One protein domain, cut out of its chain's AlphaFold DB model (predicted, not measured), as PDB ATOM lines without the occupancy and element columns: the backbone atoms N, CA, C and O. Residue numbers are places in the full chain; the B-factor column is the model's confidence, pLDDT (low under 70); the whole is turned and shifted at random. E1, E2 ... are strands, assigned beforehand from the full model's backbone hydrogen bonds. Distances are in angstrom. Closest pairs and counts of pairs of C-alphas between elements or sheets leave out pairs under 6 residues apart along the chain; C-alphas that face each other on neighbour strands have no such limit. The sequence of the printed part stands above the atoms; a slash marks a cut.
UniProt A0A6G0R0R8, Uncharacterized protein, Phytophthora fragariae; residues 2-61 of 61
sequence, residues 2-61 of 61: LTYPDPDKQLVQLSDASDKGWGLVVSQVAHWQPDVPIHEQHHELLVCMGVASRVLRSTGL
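AT A GLANCE: This is residues 2 to 61 of the 61 residues of an uncharacterized protein of Phytophthora fragariae (UniProt A0A6G0R0R8). There is little regular structure here: a long two-stranded hairpin, E1 then E2, has a loop folded back beside the end of E2, residues 44 to 45 pairing antiparallel with residues 27 to 28. The hairpin's tip, residues 17 to 22, and a tail, residues 50 to 61, stick out. The printed part has 60 residues and no named helix; its class is all strand, with 18 residues in named elements. It is extended, radius of gyration of the C-alphas 16.3 A, spanning 56 by 31 by 17 A.

IN THESE COORDINATES: Find C-alpha 10 at (23.613, 2.022, 33.486); from there E1, residues 10 to 18, runs 26.8 A. E2, residues 21 to 29, runs 26.6 A to C-alpha 29 at (23.503, 5.450, 29.704).

HOW THE PARTS SIT: E1 and E2 form an antiparallel hairpin, 164 degrees between directions, over a tight link. Look for N 12 and O 27, 2.8 A apart, and N 18 and O 21, 2.8 A, within hydrogen-bond range. C-alphas 17 and 22 face each other at 4.2 A.

THE WHOLE: The farthest C-alphas, Asp 35 and Leu 61, are 56.5 A apart. The printed part has no cut. Residues 30 to 61 hold no named element; in residues 50 to 61 pLDDT is under 70.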
ATOM      1  N   LEU A   2      11.464  11.614  27.135       92.56
ATOM      2  CA  LEU A   2      11.829  10.804  28.305       92.56
ATOM      3  C   LEU A   2      11.707   9.315  27.965       92.56
ATOM      4  O   LEU A   2      10.883   8.951  27.123       92.56
ATOM      5  N   THR A   3      12.496   8.475  28.624       94.94
ATOM      6  CA  THR A   3      12.489   7.023  28.423       94.94
ATOM      7  C   THR A   3      12.084   6.275  29.691       94.94
ATOM      8  O   THR A   3      12.206   6.800  30.799       94.94
ATOM      9  N   TYR A   4      11.595   5.049  29.547       93.94
ATOM     10  CA  TYR A   4      11.420   4.158  30.692       93.94
ATOM     11  C   TYR A   4      12.765   3.522  31.082       93.94
ATOM     12  O   TYR A   4      13.642   3.394  30.221       93.94
ATOM     13  N   PRO A   5      12.943   3.145  32.361       93.62
ATOM     14  CA  PRO A   5      14.152   2.469  32.811       93.62
ATOM     15  C   PRO A   5      14.392   1.178  32.025       93.62
ATOM     16  O   PRO A   5      13.473   0.374  31.857       93.62
ATOM     17  N   ASP A   6      15.627   0.985  31.586       95.31
ATOM     18  CA  ASP A   6      16.097  -0.198  30.876       95.31
ATOM     19  C   ASP A   6      17.135  -0.920  31.758       95.31
ATOM     20  O   ASP A   6      18.141  -0.304  32.120       95.31
ATOM     21  N   PRO A   7      16.901  -2.189  32.150       95.00
ATOM     22  CA  PRO A   7      17.797  -2.920  33.045       95.00
ATOM     23  C   PRO A   7      19.187  -3.182  32.450       95.00
ATOM     24  O   PRO A   7      20.119  -3.428  33.215       95.00
ATOM     25  N   ASP A   8      19.340  -3.112  31.125       97.31
ATOM     26  CA  ASP A   8      20.628  -3.313  30.455       97.31
ATOM     27  C   ASP A   8      21.457  -2.017  30.386       97.31
ATOM     28  O   ASP A   8      22.635  -2.043  30.022       97.31
ATOM     29  N   LYS A   9      20.864  -0.869  30.745       97.44
ATOM     30  CA  LYS A   9      21.533   0.436  30.748       97.44
ATOM     31  C   LYS A   9      21.973   0.827  32.150       97.44
ATOM     32  O   LYS A   9      21.344   0.515  33.159       97.44
ATOM     33  N   GLN A  10      23.061   1.581  32.218       96.75
ATOM     34  CA  GLN A  10      23.613   2.022  33.486       96.75
ATOM     35  C   GLN A  10      22.821   3.219  34.015       96.75
ATOM     36  O   GLN A  10      22.766   4.265  33.367       96.75
ATOM     37  N   LEU A  11      22.207   3.071  35.190       96.06
ATOM     38  CA  LEU A  11      21.502   4.157  35.869       96.06
ATOM     39  C   LEU A  11      22.505   5.199  36.379       96.06
ATOM     40  O   LEU A  11      23.493   4.853  37.028       96.06
ATOM     41  N   VAL A  12      22.221   6.476  36.139       96.31
ATOM     42  CA  VAL A  12      23.034   7.597  36.613       96.31
ATOM     43  C   VAL A  12      22.172   8.558  37.416       96.31
ATOM     44  O   VAL A  12      21.157   9.062  36.928       96.31
ATOM     45  N   GLN A  13      22.623   8.851  38.635       95.00
ATOM     46  CA  GLN A  13      22.062   9.885  39.495       95.00
ATOM     47  C   GLN A  13      23.069  11.024  39.632       95.00
ATOM     48  O   GLN A  13      24.175  10.825  40.130       95.00
ATOM     49  N   LEU A  14      22.661  12.224  39.226       95.44
ATOM     50  CA  LEU A  14      23.399  13.455  39.492       95.44
ATOM     51  C   LEU A  14      22.672  14.212  40.595       95.44
ATOM     52  O   LEU A  14      21.465  14.438  40.503       95.44
ATOM     53  N   SER A  15      23.398  14.574  41.645       95.69
ATOM     54  CA  SER A  15      22.870  15.331  42.774       95.69
ATOM     55  C   SER A  15      23.606  16.647  42.909       95.69
ATOM     56  O   SER A  15      24.836  16.658  42.853       95.69
ATOM     57  N   ASP A  16      22.863  17.713  43.162       95.88
ATOM     58  CA  ASP A  16      23.425  19.003  43.536       95.88
ATOM     59  C   ASP A  16      22.695  19.557  44.764       95.88
ATOM     60  O   ASP A  16      21.506  19.283  44.976       95.88
ATOM     61  N   ALA A  17      23.420  20.298  45.598       97.12
ATOM     62  CA  ALA A  17      22.907  20.845  46.844       97.12
ATOM     63  C   ALA A  17      23.485  22.233  47.126       97.12
ATOM     64  O   ALA A  17      24.667  22.503  46.931       97.12
ATOM     65  N   SER A  18      22.630  23.100  47.651       96.75
ATOM     66  CA  SER A  18      22.946  24.464  48.061       96.75
ATOM     67  C   SER A  18      22.244  24.798  49.378       96.75
ATOM     68  O   SER A  18      21.415  24.036  49.882       96.75
ATOM     69  N   ASP A  19      22.528  25.982  49.909       96.94
ATOM     70  CA  ASP A  19      21.810  26.581  51.037       96.94
ATOM     71  C   ASP A  19      20.299  26.740  50.781       96.94
ATOM     72  O   ASP A  19      19.504  26.730  51.721       96.94
ATOM     73  N   LYS A  20      19.889  26.847  49.513       96.81
ATOM     74  CA  LYS A  20      18.487  27.020  49.104       96.81
ATOM     75  C   LYS A  20      17.737  25.708  48.880       96.81
ATOM     76  O   LYS A  20      16.515  25.738  48.734       96.81
ATOM     77  N   GLY A  21      18.431  24.572  48.840       95.38
ATOM     78  CA  GLY A  21      17.815  23.267  48.607       95.38
ATOM     79  C   GLY A  21      18.702  22.299  47.831       95.38
ATOM     80  O   GLY A  21      19.873  22.567  47.577       95.38
ATOM     81  N   TRP A  22      18.118  21.165  47.451       96.44
ATOM     82  CA  TRP A  22      18.787  20.077  46.739       96.44
ATOM     83  C   TRP A  22      17.960  19.619  45.537       96.44
ATOM     84  O   TRP A  22      16.736  19.768  45.516       96.44
ATOM     85  N   GLY A  23      18.636  19.054  44.540       93.31
ATOM     86  CA  GLY A  23      18.019  18.522  43.331       93.31
ATOM     87  C   GLY A  23      18.690  17.231  42.880       93.31
ATOM     88  O   GLY A  23      19.881  17.024  43.109       93.31
ATOM     89  N   LEU A  24      17.905  16.364  42.240       93.31
ATOM     90  CA  LEU A  24      18.374  15.121  41.634       93.31
ATOM     91  C   LEU A  24      17.967  15.076  40.163       93.31
ATOM     92  O   LEU A  24      16.820  15.374  39.825       93.31
ATOM     93  N   VAL A  25      18.883  14.629  39.310       93.31
ATOM     94  CA  VAL A  25      18.603  14.218  37.932       93.31
ATOM     95  C   VAL A  25      18.862  12.723  37.831       93.31
ATOM     96  O   VAL A  25      19.951  12.258  38.166       93.31
ATOM     97  N   VAL A  26      17.860  11.976  37.368       94.00
ATOM     98  CA  VAL A  26      17.965  10.533  37.128       94.00
ATOM     99  C   VAL A  26      17.907  10.277  35.625       94.00
ATOM    100  O   VAL A  26      16.990  10.722  34.930       94.00
ATOM    101  N   SER A  27      18.911   9.568  35.126       96.75
ATOM    102  CA  SER A  27      19.078   9.227  33.713       96.75
ATOM    103  C   SER A  27      19.647   7.818  33.566       96.75
ATOM    104  O   SER A  27      19.983   7.179  34.564       96.75
ATOM    105  N   GLN A  28      19.776   7.337  32.334       97.69
ATOM    106  CA  GLN A  28      20.486   6.098  32.019       97.69
ATOM    107  C   GLN A  28      21.431   6.272  30.823       97.69
ATOM    108  O   GLN A  28      21.199   7.128  29.968       97.69
ATOM    109  N   VAL A  29      22.485   5.454  30.767       97.94
ATOM    110  CA  VAL A  29      23.503   5.450  29.704       97.94
ATOM    111  C   VAL A  29      23.668   4.023  29.172       97.94
ATOM    112  O   VAL A  29      23.953   3.105  29.936       97.94
ATOM    113  N   ALA A  30      23.482   3.827  27.864       97.50
ATOM    114  CA  ALA A  30      23.585   2.504  27.231       97.50
ATOM    115  C   ALA A  30      25.034   2.048  26.994       97.50
ATOM    116  O   ALA A  30      25.366   0.879  27.160       97.50
ATOM    117  N   HIS A  31      25.904   2.979  26.602       97.00
ATOM    118  CA  HIS A  31      27.303   2.709  26.285       97.00
ATOM    119  C   HIS A  31      28.175   3.653  27.099       97.00
ATOM    120  O   HIS A  31      28.459   4.772  26.674       97.00
ATOM    121  N   TRP A  32      28.543   3.217  28.301       96.75
ATOM    122  CA  TRP A  32      29.393   4.009  29.179       96.75
ATOM    123  C   TRP A  32      30.776   4.224  28.560       96.75
ATOM    124  O   TRP A  32      31.444   3.262  28.177       96.75
ATOM    125  N   GLN A  33      31.214   5.481  28.491       97.81
ATOM    126  CA  GLN A  33      32.518   5.853  27.945       97.81
ATOM    127  C   GLN A  33      33.425   6.359  29.077       97.81
ATOM    128  O   GLN A  33      33.239   7.485  29.526       97.81
ATOM    129  N   PRO A  34      34.399   5.571  29.567       95.94
ATOM    130  CA  PRO A  34      35.160   5.912  30.775       95.94
ATOM    131  C   PRO A  34      36.005   7.186  30.642       95.94
ATOM    132  O   PRO A  34      36.250   7.853  31.643       95.94
ATOM    133  N   ASP A  35      36.407   7.537  29.420       98.06
ATOM    134  CA  ASP A  35      37.238   8.712  29.135       98.06
ATOM    135  C   ASP A  35      36.418   9.986  28.870       98.06
ATOM    136  O   ASP A  35      36.982  11.064  28.686       98.06
ATOM    137  N   VAL A  36      35.084   9.878  28.846       97.19
ATOM    138  CA  VAL A  36      34.178  11.004  28.602       97.19
ATOM    139  C   VAL A  36      33.677  11.553  29.944       97.19
ATOM    140  O   VAL A  36      33.200  10.786  30.788       97.19
ATOM    141  N   PRO A  37      33.751  12.876  30.181       97.38
ATOM    142  CA  PRO A  37      33.204  13.488  31.385       97.38
ATOM    143  C   PRO A  37      31.732  13.129  31.600       97.38
ATOM    144  O   PRO A  37      30.968  12.996  30.648       97.38
ATOM    145  N   ILE A  38      31.305  13.026  32.863       94.81
ATOM    146  CA  ILE A  38      29.946  12.566  33.188       94.81
ATOM    147  C   ILE A  38      28.861  13.372  32.473       94.81
ATOM    148  O   ILE A  38      27.955  12.783  31.920       94.81
ATOM    149  N   HIS A  39      28.988  14.696  32.408       93.81
ATOM    150  CA  HIS A  39      27.998  15.578  31.786       93.81
ATOM    151  C   HIS A  39      27.964  15.502  30.248       93.81
ATOM    152  O   HIS A  39      27.050  16.052  29.638       93.81
ATOM    153  N   GLU A  40      28.944  14.834  29.635       97.06
ATOM    154  CA  GLU A  40      29.050  14.607  28.190       97.06
ATOM    155  C   GLU A  40      28.651  13.174  27.794       97.06
ATOM    156  O   GLU A  40      28.610  12.848  26.606       97.06
ATOM    157  N   GLN A  41      28.323  12.307  28.761       98.12
ATOM    158  CA  GLN A  41      27.771  10.987  28.459       98.12
ATOM    159  C   GLN A  41      26.445  11.129  27.701       98.12
ATOM    160  O   GLN A  41      25.697  12.096  27.858       98.12
ATOM    161  N   HIS A  42      26.104  10.122  26.897       97.38
ATOM    162  CA  HIS A  42      24.825  10.101  26.196       97.38
ATOM    163  C   HIS A  42      23.689   9.711  27.155       97.38
ATOM    164  O   HIS A  42      23.289   8.546  27.241       97.38
ATOM    165  N   HIS A  43      23.198  10.699  27.902       97.31
ATOM    166  CA  HIS A  43      22.137  10.535  28.887       97.31
ATOM    167  C   HIS A  43      20.754  10.440  28.251       97.31
ATOM    168  O   HIS A  43      20.306  11.335  27.532       97.31
ATOM    169  N   GLU A  44      20.012   9.412  28.642       97.50
ATOM    170  CA  GLU A  44      18.573   9.337  28.428       97.50
ATOM    171  C   GLU A  44      17.855   9.666  29.741       97.50
ATOM    172  O   GLU A  44      17.980   8.946  30.732       97.50
ATOM    173  N   LEU A  45      17.110  10.774  29.773       96.19
ATOM    174  CA  LEU A  45      16.337  11.164  30.954       96.19
ATOM    175  C   LEU A  45      15.151  10.220  31.165       96.19
ATOM    176  O   LEU A  45      14.418   9.911  30.220       96.19
ATOM    177  N   LEU A  46      14.941   9.802  32.413       94.69
ATOM    178  CA  LEU A  46      13.920   8.814  32.746       94.69
ATOM    179  C   LEU A  46      12.550   9.431  33.044       94.69
ATOM    180  O   LEU A  46      12.433  10.525  33.599       94.69
ATOM    181  N   VAL A  47      11.496   8.676  32.736       90.81
ATOM    182  CA  VAL A  47      10.156   8.883  33.289       90.81
ATOM    183  C   VAL A  47      10.164   8.424  34.747       90.81
ATOM    184  O   VAL A  47      10.165   7.229  35.040       90.81
ATOM    185  N   CYS A  48      10.137   9.374  35.679       80.62
ATOM    186  CA  CYS A  48      10.014   9.077  37.103       80.62
ATOM    187  C   CYS A  48       8.544   8.828  37.472       80.62
ATOM    188  O   CYS A  48       7.785   9.765  37.720       80.62
ATOM    189  N   MET A  49       8.140   7.557  37.534       76.00
ATOM    190  CA  MET A  49       6.832   7.169  38.069       76.00
ATOM    191  C   MET A  49       6.907   7.158  39.599       76.00
ATOM    192  O   MET A  49       7.410   6.213  40.204       76.00
ATOM    193  N   GLY A  50       6.444   8.229  40.240       67.31
ATOM    194  CA  GLY A  50       6.359   8.278  41.698       67.31
ATOM    195  C   GLY A  50       5.287   7.320  42.220       67.31
ATOM    196  O   GLY A  50       4.135   7.387  41.795       67.31
ATOM    197  N   VAL A  51       5.632   6.467  43.186       53.66
ATOM    198  CA  VAL A  51       4.620   5.876  44.068       53.66
ATOM    199  C   VAL A  51       4.184   6.956  45.050       53.66
ATOM    200  O   VAL A  51       4.976   7.437  45.859       53.66
ATOM    201  N   ALA A  52       2.916   7.359  44.993       54.03
ATOM    202  CA  ALA A  52       2.305   8.145  46.056       54.03
ATOM    203  C   ALA A  52       2.106   7.239  47.282       54.03
ATOM    204  O   ALA A  52       0.990   6.851  47.624       54.03
ATOM    205  N   SER A  53       3.201   6.858  47.937       53.25
ATOM    206  CA  SER A  53       3.150   6.207  49.237       53.25
ATOM    207  C   SER A  53       2.661   7.259  50.217       53.25
ATOM    208  O   SER A  53       3.412   8.143  50.631       53.25
ATOM    209  N   ARG A  54       1.367   7.216  50.535       50.91
ATOM    210  CA  ARG A  54       0.760   8.041  51.576       50.91
ATOM    211  C   ARG A  54       1.559   7.787  52.852       50.91
ATOM    212  O   ARG A  54       1.415   6.735  53.465       50.91
ATOM    213  N   VAL A  55       2.433   8.724  53.222       57.72
ATOM    214  CA  VAL A  55       3.104   8.696  54.519       57.72
ATOM    215  C   VAL A  55       1.988   8.789  55.548       57.72
ATOM    216  O   VAL A  55       1.424   9.862  55.768       57.72
ATOM    217  N   LEU A  56       1.608   7.650  56.128       57.94
ATOM    218  CA  LEU A  56       0.801   7.626  57.334       57.94
ATOM    219  C   LEU A  56       1.677   8.276  58.398       57.94
ATOM    220  O   LEU A  56       2.546   7.636  58.985       57.94
ATOM    221  N   ARG A  57       1.504   9.587  58.588       55.41
ATOM    222  CA  ARG A  57       1.985  10.249  59.792       55.41
ATOM    223  C   ARG A  57       1.300   9.514  60.936       55.41
ATOM    224  O   ARG A  57       0.095   9.652  61.117       55.41
ATOM    225  N   SER A  58       2.064   8.693  61.648       58.34
ATOM    226  CA  SER A  58       1.719   8.304  63.005       58.34
ATOM    227  C   SER A  58       1.550   9.612  63.771       58.34
ATOM    228  O   SER A  58       2.529  10.298  64.069       58.34
ATOM    229  N   THR A  59       0.306  10.034  63.984       55.03
ATOM    230  CA  THR A  59      -0.007  10.968  65.056       55.03
ATOM    231  C   THR A  59       0.280  10.198  66.334       55.03
ATOM    232  O   THR A  59      -0.547   9.412  66.793       55.03
ATOM    233  N   GLY A  60       1.512  10.339  66.825       59.56
ATOM    234  CA  GLY A  60       1.831  10.009  68.202       59.56
ATOM    235  C   GLY A  60       0.911  10.818  69.112       59.56
ATOM    236  O   GLY A  60       0.631  11.975  68.800       59.56
ATOM    237  N   LEU A  61       0.415  10.127  70.139       48.66
ATOM    238  CA  LEU A  61      -0.448  10.585  71.231       48.66
ATOM    239  C   LEU A  61      -0.341  12.079  71.579       48.66
ATOM    240  O   LEU A  61       0.803  12.559  71.745       48.66
TER     241      LEU A  61